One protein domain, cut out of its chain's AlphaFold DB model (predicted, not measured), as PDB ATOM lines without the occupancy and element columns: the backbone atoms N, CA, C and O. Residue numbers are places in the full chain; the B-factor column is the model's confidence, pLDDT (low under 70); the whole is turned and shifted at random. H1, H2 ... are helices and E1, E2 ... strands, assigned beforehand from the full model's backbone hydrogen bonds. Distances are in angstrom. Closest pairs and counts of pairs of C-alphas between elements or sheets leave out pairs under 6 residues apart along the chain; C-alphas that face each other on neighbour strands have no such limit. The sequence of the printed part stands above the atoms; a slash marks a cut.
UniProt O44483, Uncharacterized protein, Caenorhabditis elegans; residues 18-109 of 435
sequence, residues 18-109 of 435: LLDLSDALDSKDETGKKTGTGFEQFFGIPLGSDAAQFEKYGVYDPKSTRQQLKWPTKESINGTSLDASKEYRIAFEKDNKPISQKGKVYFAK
ATOM      1  N   LEU A  18     262.388 195.447 166.882       87.70
ATOM      2  CA  LEU A  18     263.022 194.447 167.721       87.70
ATOM      3  C   LEU A  18     261.954 193.934 168.691       87.70
ATOM      4  O   LEU A  18     261.460 194.676 169.534       87.70
ATOM      5  N   LEU A  19     261.528 192.686 168.521       89.89
ATOM      6  CA  LEU A  19     260.548 192.058 169.405       89.89
ATOM      7  C   LEU A  19     261.216 191.031 170.300       89.89
ATOM      8  O   LEU A  19     261.962 190.185 169.807       89.89
ATOM      9  N   ASP A  20     260.880 191.039 171.583       90.47
ATOM     10  CA  ASP A  20     261.295 189.984 172.497       90.47
ATOM     11  C   ASP A  20     260.449 188.724 172.286       90.47
ATOM     12  O   ASP A  20     259.240 188.788 172.056       90.47
ATOM     13  N   LEU A  21     261.055 187.544 172.441       91.33
ATOM     14  CA  LEU A  21     260.308 186.278 172.413       91.33
ATOM     15  C   LEU A  21     259.231 186.195 173.510       91.33
ATOM     16  O   LEU A  21     258.294 185.411 173.377       91.33
ATOM     17  N   SER A  22     259.325 187.008 174.568       89.46
ATOM     18  CA  SER A  22     258.275 187.129 175.589       89.46
ATOM     19  C   SER A  22     256.968 187.719 175.056       89.46
ATOM     20  O   SER A  22     255.928 187.518 175.675       89.46
ATOM     21  N   ASP A  23     257.005 188.412 173.915       87.49
ATOM     22  CA  ASP A  23     255.814 188.931 173.237       87.49
ATOM     23  C   ASP A  23     255.122 187.875 172.357       87.49
ATOM     24  O   ASP A  23     254.091 188.161 171.740       87.49
ATOM     25  N   ALA A  24     255.682 186.664 172.267       89.73
ATOM     26  CA  ALA A  24     255.110 185.587 171.478       89.73
ATOM     27  C   ALA A  24     253.823 185.047 172.111       89.73
ATOM     28  O   ALA A  24     253.779 184.725 173.300       89.73
ATOM     29  N   LEU A  25     252.798 184.861 171.282       87.53
ATOM     30  CA  LEU A  25     251.542 184.222 171.668       87.53
ATOM     31  C   LEU A  25     251.324 182.921 170.889       87.53
ATOM     32  O   LEU A  25     252.112 182.544 170.021       87.53
ATOM     33  N   ASP A  26     250.243 182.220 171.214       86.99
ATOM     34  CA  ASP A  26     249.759 181.122 170.381       86.99
ATOM     35  C   ASP A  26     249.515 181.632 168.950       86.99
ATOM     36  O   ASP A  26     249.003 182.734 168.761       86.99
ATOM     37  N   SER A  27     249.852 180.849 167.925       84.16
ATOM     38  CA  SER A  27     249.645 181.235 166.523       84.16
ATOM     39  C   SER A  27     248.182 181.488 166.156       84.16
ATOM     40  O   SER A  27     247.914 182.149 165.157       84.16
ATOM     41  N   LYS A  28     247.228 181.007 166.960       81.24
ATOM     42  CA  LYS A  28     245.797 181.300 166.808       81.24
ATOM     43  C   LYS A  28     245.355 182.589 167.508       81.24
ATOM     44  O   LYS A  28     244.197 182.973 167.372       81.24
ATOM     45  N   ASP A  29     246.232 183.229 168.275       81.61
ATOM     46  CA  ASP A  29     245.933 184.457 169.005       81.61
ATOM     47  C   ASP A  29     246.231 185.698 168.148       81.61
ATOM     48  O   ASP A  29     247.378 186.065 167.880       81.61
ATOM     49  N   GLU A  30     245.169 186.387 167.728       80.16
ATOM     50  CA  GLU A  30     245.256 187.601 166.917       80.16
ATOM     51  C   GLU A  30     245.478 188.889 167.731       80.16
ATOM     52  O   GLU A  30     245.410 189.985 167.160       80.16
ATOM     53  N   THR A  31     245.799 188.813 169.025       81.61
ATOM     54  CA  THR A  31     246.054 189.989 169.883       81.61
ATOM     55  C   THR A  31     247.538 190.344 170.046       81.61
ATOM     56  O   THR A  31     247.859 191.419 170.547       81.61
ATOM     57  N   GLY A  32     248.459 189.495 169.570       77.06
ATOM     58  CA  GLY A  32     249.907 189.688 169.744       77.06
ATOM     59  C   GLY A  32     250.475 190.932 169.052       77.06
ATOM     60  O   GLY A  32     249.918 191.406 168.057       77.06
ATOM     61  N   LYS A  33     251.619 191.436 169.537       84.99
ATOM     62  CA  LYS A  33     252.266 192.649 169.008       84.99
ATOM     63  C   LYS A  33     252.638 192.495 167.524       84.99
ATOM     64  O   LYS A  33     253.524 191.723 167.167       84.99
ATOM     65  N   LYS A  34     252.017 193.301 166.661       85.35
ATOM     66  CA  LYS A  34     252.202 193.298 165.196       85.35
ATOM     67  C   LYS A  34     253.352 194.175 164.747       85.35
ATOM     68  O   LYS A  34     253.523 195.254 165.301       85.35
ATOM     69  N   THR A  35     254.168 193.735 163.792       85.79
ATOM     70  CA  THR A  35     255.311 194.502 163.259       85.79
ATOM     71  C   THR A  35     254.900 195.818 162.612       85.79
ATOM     72  O   THR A  35     255.670 196.763 162.659       85.79
ATOM     73  N   GLY A  36     253.697 195.881 162.040       85.91
ATOM     74  CA  GLY A  36     253.391 196.825 160.966       85.91
ATOM     75  C   GLY A  36     253.885 196.286 159.619       85.91
ATOM     76  O   GLY A  36     254.445 195.187 159.553       85.91
ATOM     77  N   THR A  37     253.645 197.045 158.553       88.01
ATOM     78  CA  THR A  37     254.060 196.728 157.176       88.01
ATOM     79  C   THR A  37     255.421 197.348 156.837       88.01
ATOM     80  O   THR A  37     255.885 198.250 157.529       88.01
ATOM     81  N   GLY A  38     256.036 196.911 155.736       88.85
ATOM     82  CA  GLY A  38     257.261 197.493 155.172       88.85
ATOM     83  C   GLY A  38     258.554 196.742 155.496       88.85
ATOM     84  O   GLY A  38     259.610 197.148 155.028       88.85
ATOM     85  N   PHE A  39     258.494 195.659 156.275       90.52
ATOM     86  CA  PHE A  39     259.660 194.827 156.578       90.52
ATOM     87  C   PHE A  39     259.837 193.729 155.526       90.52
ATOM     88  O   PHE A  39     258.909 192.966 155.259       90.52
ATOM     89  N   GLU A  40     261.037 193.631 154.958       92.12
ATOM     90  CA  GLU A  40     261.369 192.706 153.865       92.12
ATOM     91  C   GLU A  40     262.031 191.418 154.358       92.12
ATOM     92  O   GLU A  40     262.066 190.419 153.639       92.12
ATOM     93  N   GLN A  41     262.551 191.408 155.584       93.11
ATOM     94  CA  GLN A  41     263.164 190.225 156.176       93.11
ATOM     95  C   GLN A  41     263.139 190.252 157.705       93.11
ATOM     96  O   GLN A  41     262.966 191.301 158.327       93.11
ATOM     97  N   PHE A  42     263.346 189.085 158.314       94.44
ATOM     98  CA  PHE A  42     263.575 188.959 159.750       94.44
ATOM     99  C   PHE A  42     264.794 188.099 160.084       94.44
ATOM    100  O   PHE A  42     265.193 187.218 159.318       94.44
ATOM    101  N   PHE A  43     265.325 188.317 161.285       95.06
ATOM    102  CA  PHE A  43     266.447 187.596 161.871       95.06
ATOM    103  C   PHE A  43     266.048 187.083 163.257       95.06
ATOM    104  O   PHE A  43     265.597 187.851 164.107       95.06
ATOM    105  N   GLY A  44     266.200 185.779 163.489       95.31
ATOM    106  CA  GLY A  44     266.007 185.184 164.811       95.31
ATOM    107  C   GLY A  44     267.297 185.253 165.627       95.31
ATOM    108  O   GLY A  44     268.306 184.693 165.210       95.31
ATOM    109  N   ILE A  45     267.251 185.889 166.799       93.87
ATOM    110  CA  ILE A  45     268.416 186.138 167.657       93.87
ATOM    111  C   ILE A  45     268.235 185.385 168.985       93.87
ATOM    112  O   ILE A  45     267.533 185.865 169.883       93.87
ATOM    113  N   PRO A  46     268.818 184.187 169.148       92.10
ATOM    114  CA  PRO A  46     268.761 183.480 170.420       92.10
ATOM    115  C   PRO A  46     269.710 184.098 171.451       92.10
ATOM    116  O   PRO A  46     270.908 184.213 171.213       92.10
ATOM    117  N   LEU A  47     269.195 184.404 172.642       87.69
ATOM    118  CA  LEU A  47     270.006 184.833 173.794       87.69
ATOM    119  C   LEU A  47     270.166 183.712 174.836       87.69
ATOM    120  O   LEU A  47     270.945 183.820 175.780       87.69
ATOM    121  N   GLY A  48     269.423 182.614 174.672       83.69
ATOM    122  CA  GLY A  48     269.540 181.399 175.475       83.69
ATOM    123  C   GLY A  48     270.583 180.404 174.956       83.69
ATOM    124  O   GLY A  48     271.454 180.716 174.143       83.69
ATOM    125  N   SER A  49     270.495 179.169 175.450       83.92
ATOM    126  CA  SER A  49     271.369 178.047 175.069       83.92
ATOM    127  C   SER A  49     270.613 176.820 174.548       83.92
ATOM    128  O   SER A  49     271.251 175.848 174.153       83.92
ATOM    129  N   ASP A  50     269.279 176.846 174.526       90.22
ATOM    130  CA  ASP A  50     268.458 175.703 174.121       90.22
ATOM    131  C   ASP A  50     267.844 175.945 172.737       90.22
ATOM    132  O   ASP A  50     266.796 176.585 172.581       90.22
ATOM    133  N   ALA A  51     268.526 175.409 171.723       91.85
ATOM    134  CA  ALA A  51     268.101 175.487 170.333       91.85
ATOM    135  C   ALA A  51     266.717 174.870 170.109       91.85
ATOM    136  O   ALA A  51     265.887 175.465 169.425       91.85
ATOM    137  N   ALA A  52     266.420 173.737 170.749       92.18
ATOM    138  CA  ALA A  52     265.147 173.048 170.571       92.18
ATOM    139  C   ALA A  52     263.961 173.876 171.091       92.18
ATOM    140  O   ALA A  52     262.852 173.755 170.577       92.18
ATOM    141  N   GLN A  53     264.166 174.721 172.106       93.07
ATOM    142  CA  GLN A  53     263.130 175.647 172.571       93.07
ATOM    143  C   GLN A  53     263.048 176.908 171.712       93.07
ATOM    144  O   GLN A  53     261.947 177.401 171.484       93.07
ATOM    145  N   PHE A  54     264.180 177.428 171.232       93.60
ATOM    146  CA  PHE A  54     264.209 178.598 170.351       93.60
ATOM    147  C   PHE A  54     263.496 178.328 169.018       93.60
ATOM    148  O   PHE A  54     262.699 179.138 168.552       93.60
ATOM    149  N   GLU A  55     263.703 177.148 168.446       94.32
ATOM    150  CA  GLU A  55     263.104 176.762 167.169       94.32
ATOM    151  C   GLU A  55     261.598 176.461 167.264       94.32
ATOM    152  O   GLU A  55     260.944 176.273 166.247       94.32
ATOM    153  N   LYS A  56     260.989 176.436 168.457       93.64
ATOM    154  CA  LYS A  56     259.519 176.341 168.594       93.64
ATOM    155  C   LYS A  56     258.802 177.658 168.287       93.64
ATOM    156  O   LYS A  56     257.596 177.653 168.018       93.64
ATOM    157  N   TYR A  57     259.527 178.774 168.345       93.61
ATOM    158  CA  TYR A  57     259.023 180.082 167.951       93.61
ATOM    159  C   TYR A  57     259.085 180.245 166.427       93.61
ATOM    160  O   TYR A  57     259.864 179.596 165.725       93.61
ATOM    161  N   GLY A  58     258.272 181.149 165.900       93.75
ATOM    162  CA  GLY A  58     258.298 181.527 164.497       93.75
ATOM    163  C   GLY A  58     257.670 182.887 164.252       93.75
ATOM    164  O   GLY A  58     256.990 183.444 165.112       93.75
ATOM    165  N   VAL A  59     257.892 183.398 163.049       93.90
ATOM    166  CA  VAL A  59     257.251 184.603 162.531       93.90
ATOM    167  C   VAL A  59     255.998 184.205 161.764       93.90
ATOM    168  O   VAL A  59     256.019 183.291 160.936       93.90
ATOM    169  N   TYR A  60     254.886 184.866 162.067       90.90
ATOM    170  CA  TYR A  60     253.566 184.477 161.590       90.90
ATOM    171  C   TYR A  60     252.742 185.674 161.109       90.90
ATOM    172  O   TYR A  60     252.691 186.713 161.766       90.90
ATOM    173  N   ASP A  61     252.074 185.479 159.974       87.61
ATOM    174  CA  ASP A  61     250.939 186.269 159.486       87.61
ATOM    175  C   ASP A  61     249.697 185.359 159.576       87.61
ATOM    176  O   ASP A  61     249.777 184.238 159.066       87.61
ATOM    177  N   PRO A  62     248.558 185.802 160.155       76.56
ATOM    178  CA  PRO A  62     247.296 185.048 160.210       76.56
ATOM    179  C   PRO A  62     246.881 184.350 158.906       76.56
ATOM    180  O   PRO A  62     246.217 183.316 158.928       76.56
ATOM    181  N   LYS A  63     247.279 184.902 157.753       78.64
ATOM    182  CA  LYS A  63     246.936 184.386 156.420       78.64
ATOM    183  C   LYS A  63     248.033 183.533 155.770       78.64
ATOM    184  O   LYS A  63     247.887 183.150 154.610       78.64
ATOM    185  N   SER A  64     249.139 183.262 156.458       77.21
ATOM    186  CA  SER A  64     250.301 182.562 155.905       77.21
ATOM    187  C   SER A  64     250.787 181.427 156.805       77.21
ATOM    188  O   SER A  64     250.325 181.240 157.926       77.21
ATOM    189  N   THR A  65     251.728 180.633 156.300       82.67
ATOM    190  CA  THR A  65     252.380 179.576 157.073       82.67
ATOM    191  C   THR A  65     253.384 180.198 158.041       82.67
ATOM    192  O   THR A  65     254.125 181.109 157.671       82.67
ATOM    193  N   ARG A  66     253.445 179.689 159.278       87.08
ATOM    194  CA  ARG A  66     254.467 180.088 160.256       87.08
ATOM    195  C   ARG A  66     255.862 179.804 159.699       87.08
ATOM    196  O   ARG A  66     256.176 178.664 159.362       87.08
ATOM    197  N   GLN A  67     256.713 180.821 159.694       92.88
ATOM    198  CA  GLN A  67     258.128 180.689 159.381       92.88
ATOM    199  C   GLN A  67     258.901 180.445 160.673       92.88
ATOM    200  O   GLN A  67     258.990 181.317 161.533       92.88
ATOM    201  N   GLN A  68     259.406 179.229 160.844       93.01
ATOM    202  CA  GLN A  68     260.109 178.817 162.055       93.01
ATOM    203  C   GLN A  68     261.416 179.606 162.236       93.01
ATOM    204  O   GLN A  68     262.154 179.804 161.268       93.01
ATOM    205  N   LEU A  69     261.718 180.026 163.470       95.14
ATOM    206  CA  LEU A  69     263.041 180.563 163.786       95.14
ATOM    207  C   LEU A  69     264.076 179.438 163.696       95.14
ATOM    208  O   LEU A  69     263.807 178.312 164.103       95.14
ATOM    209  N   LYS A  70     265.262 179.742 163.170       94.50
ATOM    210  CA  LYS A  70     266.360 178.778 163.033       94.50
ATOM    211  C   LYS A  70     267.494 179.148 163.965       94.50
ATOM    212  O   LYS A  70     267.869 180.319 164.024       94.50
ATOM    213  N   TRP A  71     268.069 178.164 164.646       92.70
ATOM    214  CA  TRP A  71     269.270 178.408 165.429       92.70
ATOM    215  C   TRP A  71     270.462 178.754 164.510       92.70
ATOM    216  O   TRP A  71     270.735 178.017 163.556       92.70
ATOM    217  N   PRO A  72     271.198 179.851 164.763       92.88
ATOM    218  CA  PRO A  72     272.354 180.215 163.961       92.88
ATOM    219  C   PRO A  72     273.519 179.253 164.225       92.88
ATOM    220  O   PRO A  72     273.896 178.982 165.363       92.88
ATOM    221  N   THR A  73     274.113 178.732 163.151       91.70
ATOM    222  CA  THR A  73     275.308 177.864 163.208       91.70
ATOM    223  C   THR A  73     276.612 178.633 162.987       91.70
ATOM    224  O   THR A  73     277.698 178.069 163.119       91.70
ATOM    225  N   LYS A  74     276.503 179.917 162.632       92.89
ATOM    226  CA  LYS A  74     277.592 180.863 162.384       92.89
ATOM    227  C   LYS A  74     277.257 182.195 163.048       92.89
ATOM    228  O   LYS A  74     276.101 182.449 163.362       92.89
ATOM    229  N   GLU A  75     278.273 183.029 163.232       91.90
ATOM    230  CA  GLU A  75     278.144 184.345 163.855       91.90
ATOM    231  C   GLU A  75     277.295 185.296 163.016       91.90
ATOM    232  O   GLU A  75     276.494 186.040 163.563       91.90
ATOM    233  N   SER A  76     277.433 185.238 161.689       93.88
ATOM    234  CA  SER A  76     276.522 185.928 160.776       93.88
ATOM    235  C   SER A  76     275.197 185.169 160.690       93.88
ATOM    236  O   SER A  76     275.171 183.969 160.392       93.88
ATOM    237  N   ILE A  77     274.100 185.878 160.954       93.81
ATOM    238  CA  ILE A  77     272.740 185.353 160.913       93.81
ATOM    239  C   ILE A  77     272.144 185.641 159.538       93.81
ATOM    240  O   ILE A  77     272.039 186.789 159.115       93.81
ATOM    241  N   ASN A  78     271.693 184.590 158.855       92.96
ATOM    242  CA  ASN A  78     270.975 184.746 157.597       92.96
ATOM    243  C   ASN A  78     269.562 185.281 157.847       92.96
ATOM    244  O   ASN A  78     268.808 184.706 158.640       92.96
ATOM    245  N   GLY A  79     269.192 186.329 157.113       92.93
ATOM    246  CA  GLY A  79     267.827 186.834 157.074       92.93
ATOM    247  C   GLY A  79     266.878 185.857 156.383       92.93
ATOM    248  O   GLY A  79     267.270 185.067 155.520       92.93
ATOM    249  N   THR A  80     265.610 185.902 156.778       94.80
ATOM    250  CA  THR A  80     264.523 185.178 156.112       94.80
ATOM    251  C   THR A  80     263.554 186.183 155.503       94.80
ATOM    252  O   THR A  80     263.054 187.054 156.213       94.80
ATOM    253  N   SER A  81     263.294 186.063 154.200       94.10
ATOM    254  CA  SER A  81     262.467 187.012 153.450       94.10
ATOM    255  C   SER A  81     261.006 187.031 153.905       94.10
ATOM    256  O   SER A  81     260.405 186.005 154.237       94.10
ATOM    257  N   LEU A  82     260.422 188.221 153.853       91.69
ATOM    258  CA  LEU A  82     259.042 188.541 154.175       91.69
ATOM    259  C   LEU A  82     258.390 189.281 153.005       91.69
ATOM    260  O   LEU A  82     259.052 189.862 152.151       91.69
ATOM    261  N   ASP A  83     257.064 189.259 152.981       92.43
ATOM    262  CA  ASP A  83     256.265 190.102 152.102       92.43
ATOM    263  C   ASP A  83     255.993 191.423 152.829       92.43
ATOM    264  O   ASP A  83     255.240 191.467 153.804       92.43
ATOM    265  N   ALA A  84     256.602 192.503 152.341       91.66
ATOM    266  CA  ALA A  84     256.516 193.829 152.946       91.66
ATOM    267  C   ALA A  84     255.083 194.390 153.020       91.66
ATOM    268  O   ALA A  84     254.829 195.314 153.792       91.66
ATOM    269  N   SER A  85     254.122 193.841 152.266       91.24
ATOM    270  CA  SER A  85     252.714 194.255 152.340       91.24
ATOM    271  C   SER A  85     251.969 193.712 153.567       91.24
ATOM    272  O   SER A  85     250.814 194.078 153.802       91.24
ATOM    273  N   LYS A  86     252.605 192.840 154.357       90.46
ATOM    274  CA  LYS A  86     251.979 192.117 155.468       90.46
ATOM    275  C   LYS A  86     252.455 192.588 156.834       90.46
ATOM    276  O   LYS A  86     253.543 193.134 156.991       90.46
ATOM    277  N   GLU A  87     251.628 192.313 157.839       89.87
ATOM    278  CA  GLU A  87     251.975 192.482 159.248       89.87
ATOM    279  C   GLU A  87     252.304 191.130 159.874       89.87
ATOM    280  O   GLU A  87     251.522 190.180 159.783       89.87
ATOM    281  N   TYR A  88     253.426 191.072 160.579       91.34
ATOM    282  CA  TYR A  88     253.921 189.858 161.204       91.34
ATOM    283  C   TYR A  88     253.904 189.946 162.725       91.34
ATOM    284  O   TYR A  88     253.821 191.019 163.323       91.34
ATOM    285  N   ARG A  89     253.965 188.784 163.369       90.79
ATOM    286  CA  ARG A  89     254.014 188.612 164.825       90.79
ATOM    287  C   ARG A  89     254.975 187.480 165.160       90.79
ATOM    288  O   ARG A  89     255.228 186.628 164.308       90.79
ATOM    289  N   ILE A  90     255.451 187.428 166.400       91.61
ATOM    290  CA  ILE A  90     256.108 186.226 166.922       91.61
ATOM    291  C   ILE A  90     255.028 185.310 167.494       91.61
ATOM    292  O   ILE A  90     254.159 185.765 168.237       91.61
ATOM    293  N   ALA A  91     255.079 184.026 167.159       91.93
ATOM    294  CA  ALA A  91     254.142 183.041 167.672       91.93
ATOM    295  C   ALA A  91     254.779 181.666 167.899       91.93
ATOM    296  O   ALA A  91     255.819 181.335 167.327       91.93
ATOM    297  N   PHE A  92     254.110 180.837 168.696       91.58
ATOM    298  CA  PHE A  92     254.376 179.405 168.840       91.58
ATOM    299  C   PHE A  92     253.099 178.598 168.555       91.58
ATOM    300  O   PHE A  92     251.989 179.118 168.599       91.58
ATOM    301  N   GLU A  93     253.235 177.311 168.246       88.28
ATOM    302  CA  GLU A  93     252.070 176.420 168.119       88.28
ATOM    303  C   GLU A  93     251.576 175.995 169.499       88.28
ATOM    304  O   GLU A  93     252.392 175.637 170.348       88.28
ATOM    305  N   LYS A  94     250.254 175.954 169.698       84.05
ATOM    306  CA  LYS A  94     249.602 175.579 170.964       84.05
ATOM    307  C   LYS A  94     250.230 174.376 171.675       84.05
ATOM    308  O   LYS A  94     250.542 174.452 172.862       84.05
ATOM    309  N   ASP A  95     250.435 173.286 170.937       85.63
ATOM    310  CA  ASP A  95     250.943 172.015 171.472       85.63
ATOM    311  C   ASP A  95     252.474 172.013 171.655       85.63
ATOM    312  O   ASP A  95     253.032 171.120 172.287       85.63
ATOM    313  N   ASN A  96     253.153 173.049 171.155       86.70
ATOM    314  CA  ASN A  96     254.598 173.254 171.209       86.70
ATOM    315  C   ASN A  96     254.965 174.526 171.989       86.70
ATOM    316  O   ASN A  96     255.959 175.182 171.663       86.70
ATOM    317  N   LYS A  97     254.194 174.891 173.025       87.71
ATOM    318  CA  LYS A  97     254.523 176.049 173.869       87.71
ATOM    319  C   LYS A  97     255.951 175.915 174.436       87.71
ATOM    320  O   LYS A  97     256.245 174.924 175.113       87.71
ATOM    321  N   PRO A  98     256.852 176.879 174.179       86.69
ATOM    322  CA  PRO A  98     258.209 176.847 174.714       86.69
ATOM    323  C   PRO A  98     258.204 176.980 176.241       86.69
ATOM    324  O   PRO A  98     257.386 177.708 176.802       86.69
ATOM    325  N   ILE A  99     259.127 176.293 176.921       83.57
ATOM    326  CA  ILE A  99     259.186 176.278 178.398       83.57
ATOM    327  C   ILE A  99     259.609 177.649 178.958       83.57
ATOM    328  O   ILE A  99     259.167 178.027 180.037       83.57
ATOM    329  N   SER A 100     260.429 178.388 178.207       75.31
ATOM    330  CA  SER A 100     260.750 179.823 178.298       75.31
ATOM    331  C   SER A 100     262.121 179.991 177.638       75.31
ATOM    332  O   SER A 100     263.043 179.238 177.953       75.31
ATOM    333  N   GLN A 101     262.266 180.922 176.695       78.25
ATOM    334  CA  GLN A 101     263.568 181.263 176.111       78.25
ATOM    335  C   GLN A 101     263.741 182.766 176.062       78.25
ATOM    336  O   GLN A 101     262.791 183.498 175.796       78.25
ATOM    337  N   LYS A 102     264.984 183.198 176.269       85.37
ATOM    338  CA  LYS A 102     265.403 184.565 175.987       85.37
ATOM    339  C   LYS A 102     265.852 184.648 174.535       85.37
ATOM    340  O   LYS A 102     266.591 183.791 174.051       85.37
ATOM    341  N   GLY A 103     265.410 185.686 173.852       90.27
ATOM    342  CA  GLY A 103     265.764 185.934 172.469       90.27
ATOM    343  C   GLY A 103     264.946 187.073 171.906       90.27
ATOM    344  O   GLY A 103     263.985 187.529 172.534       90.27
ATOM    345  N   LYS A 104     265.323 187.485 170.705       92.66
ATOM    346  CA  LYS A 104     264.675 188.564 169.979       92.66
ATOM    347  C   LYS A 104     264.440 188.165 168.528       92.66
ATOM    348  O   LYS A 104     265.095 187.266 168.000       92.66
ATOM    349  N   VAL A 105     263.499 188.838 167.882       94.31
ATOM    350  CA  VAL A 105     263.336 188.813 166.429       94.31
ATOM    351  C   VAL A 105     263.493 190.236 165.931       94.31
ATOM    352  O   VAL A 105     262.734 191.118 166.332       94.31
ATOM    353  N   TYR A 106     264.490 190.443 165.079       93.47
ATOM    354  CA  TYR A 106     264.749 191.721 164.432       93.47
ATOM    355  C   TYR A 106     264.144 191.712 163.032       93.47
ATOM    356  O   TYR A 106     264.432 190.812 162.243       93.47
ATOM    357  N   PHE A 107     263.300 192.695 162.735       93.07
ATOM    358  CA  PHE A 107     262.696 192.893 161.422       93.07
ATOM    359  C   PHE A 107     263.388 194.066 160.723       93.07
ATOM    360  O   PHE A 107     263.436 195.156 161.287       93.07
ATOM    361  N   ALA A 108     263.889 193.848 159.505       91.33
ATOM    362  CA  ALA A 108     264.610 194.859 158.728       91.33
ATOM    363  C   ALA A 108     263.846 195.237 157.451       91.33
ATOM    364  O   ALA A 108     263.169 194.399 156.842       91.33
ATOM    365  N   LYS A 109     263.958 196.507 157.047       88.13
ATOM    366  CA  LYS A 109     263.276 197.053 155.859       88.13
ATOM    367  C   LYS A 109     264.004 196.805 154.537       88.13
ATOM    368  O   LYS A 109     263.377 196.930 153.498       88.13
TER     369      LYS A 109
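Overview. This is residues 18 to 109 of the 435 residues of an uncharacterized protein of Caenorhabditis elegans (UniProt O44483). There is little regular structure here: a small sheet, E1-E5-E2, has the hairpin E3-E4 loosely over one face, with long loops, residues 21 to 40 and 61 to 88, round them. The 92 printed residues, under half in named elements, hold five named strands and one named helix, ordered E1 E2 H1 E3 E4 E5; both sheets are antiparallel, the class mostly strand. It is compact, radius of gyration of the C-alphas 12.1 A, spanning 33 by 30 by 19 A.

Arrangement. Start at inner strand E5, residues 103 to 108. Within hydrogen-bond range, N 19 of E1, residues 18 to 20, is 3.0 A from O 105, and N 43 of E2, residues 41 to 46, 2.8 A from O 106. In the hairpin of E3, residues 57 to 60, and E4, residues 89 to 92, N 58 and O 91 are 2.8 A apart. H1, residues 51 to 54, only grazes the larger sheet; its one O i to N i+3 pair is within range.

Along the chain. Find E1's C-alpha 18 at (263.022, 194.447, 167.721). E2 is 16.7 A long; E5, 16.4 A, ends at (264.610, 194.859, 158.728).

Size, cuts and confidence. The farthest C-alphas, Thr 31 and Lys 74, are 33.7 A apart. The printed part has no cut.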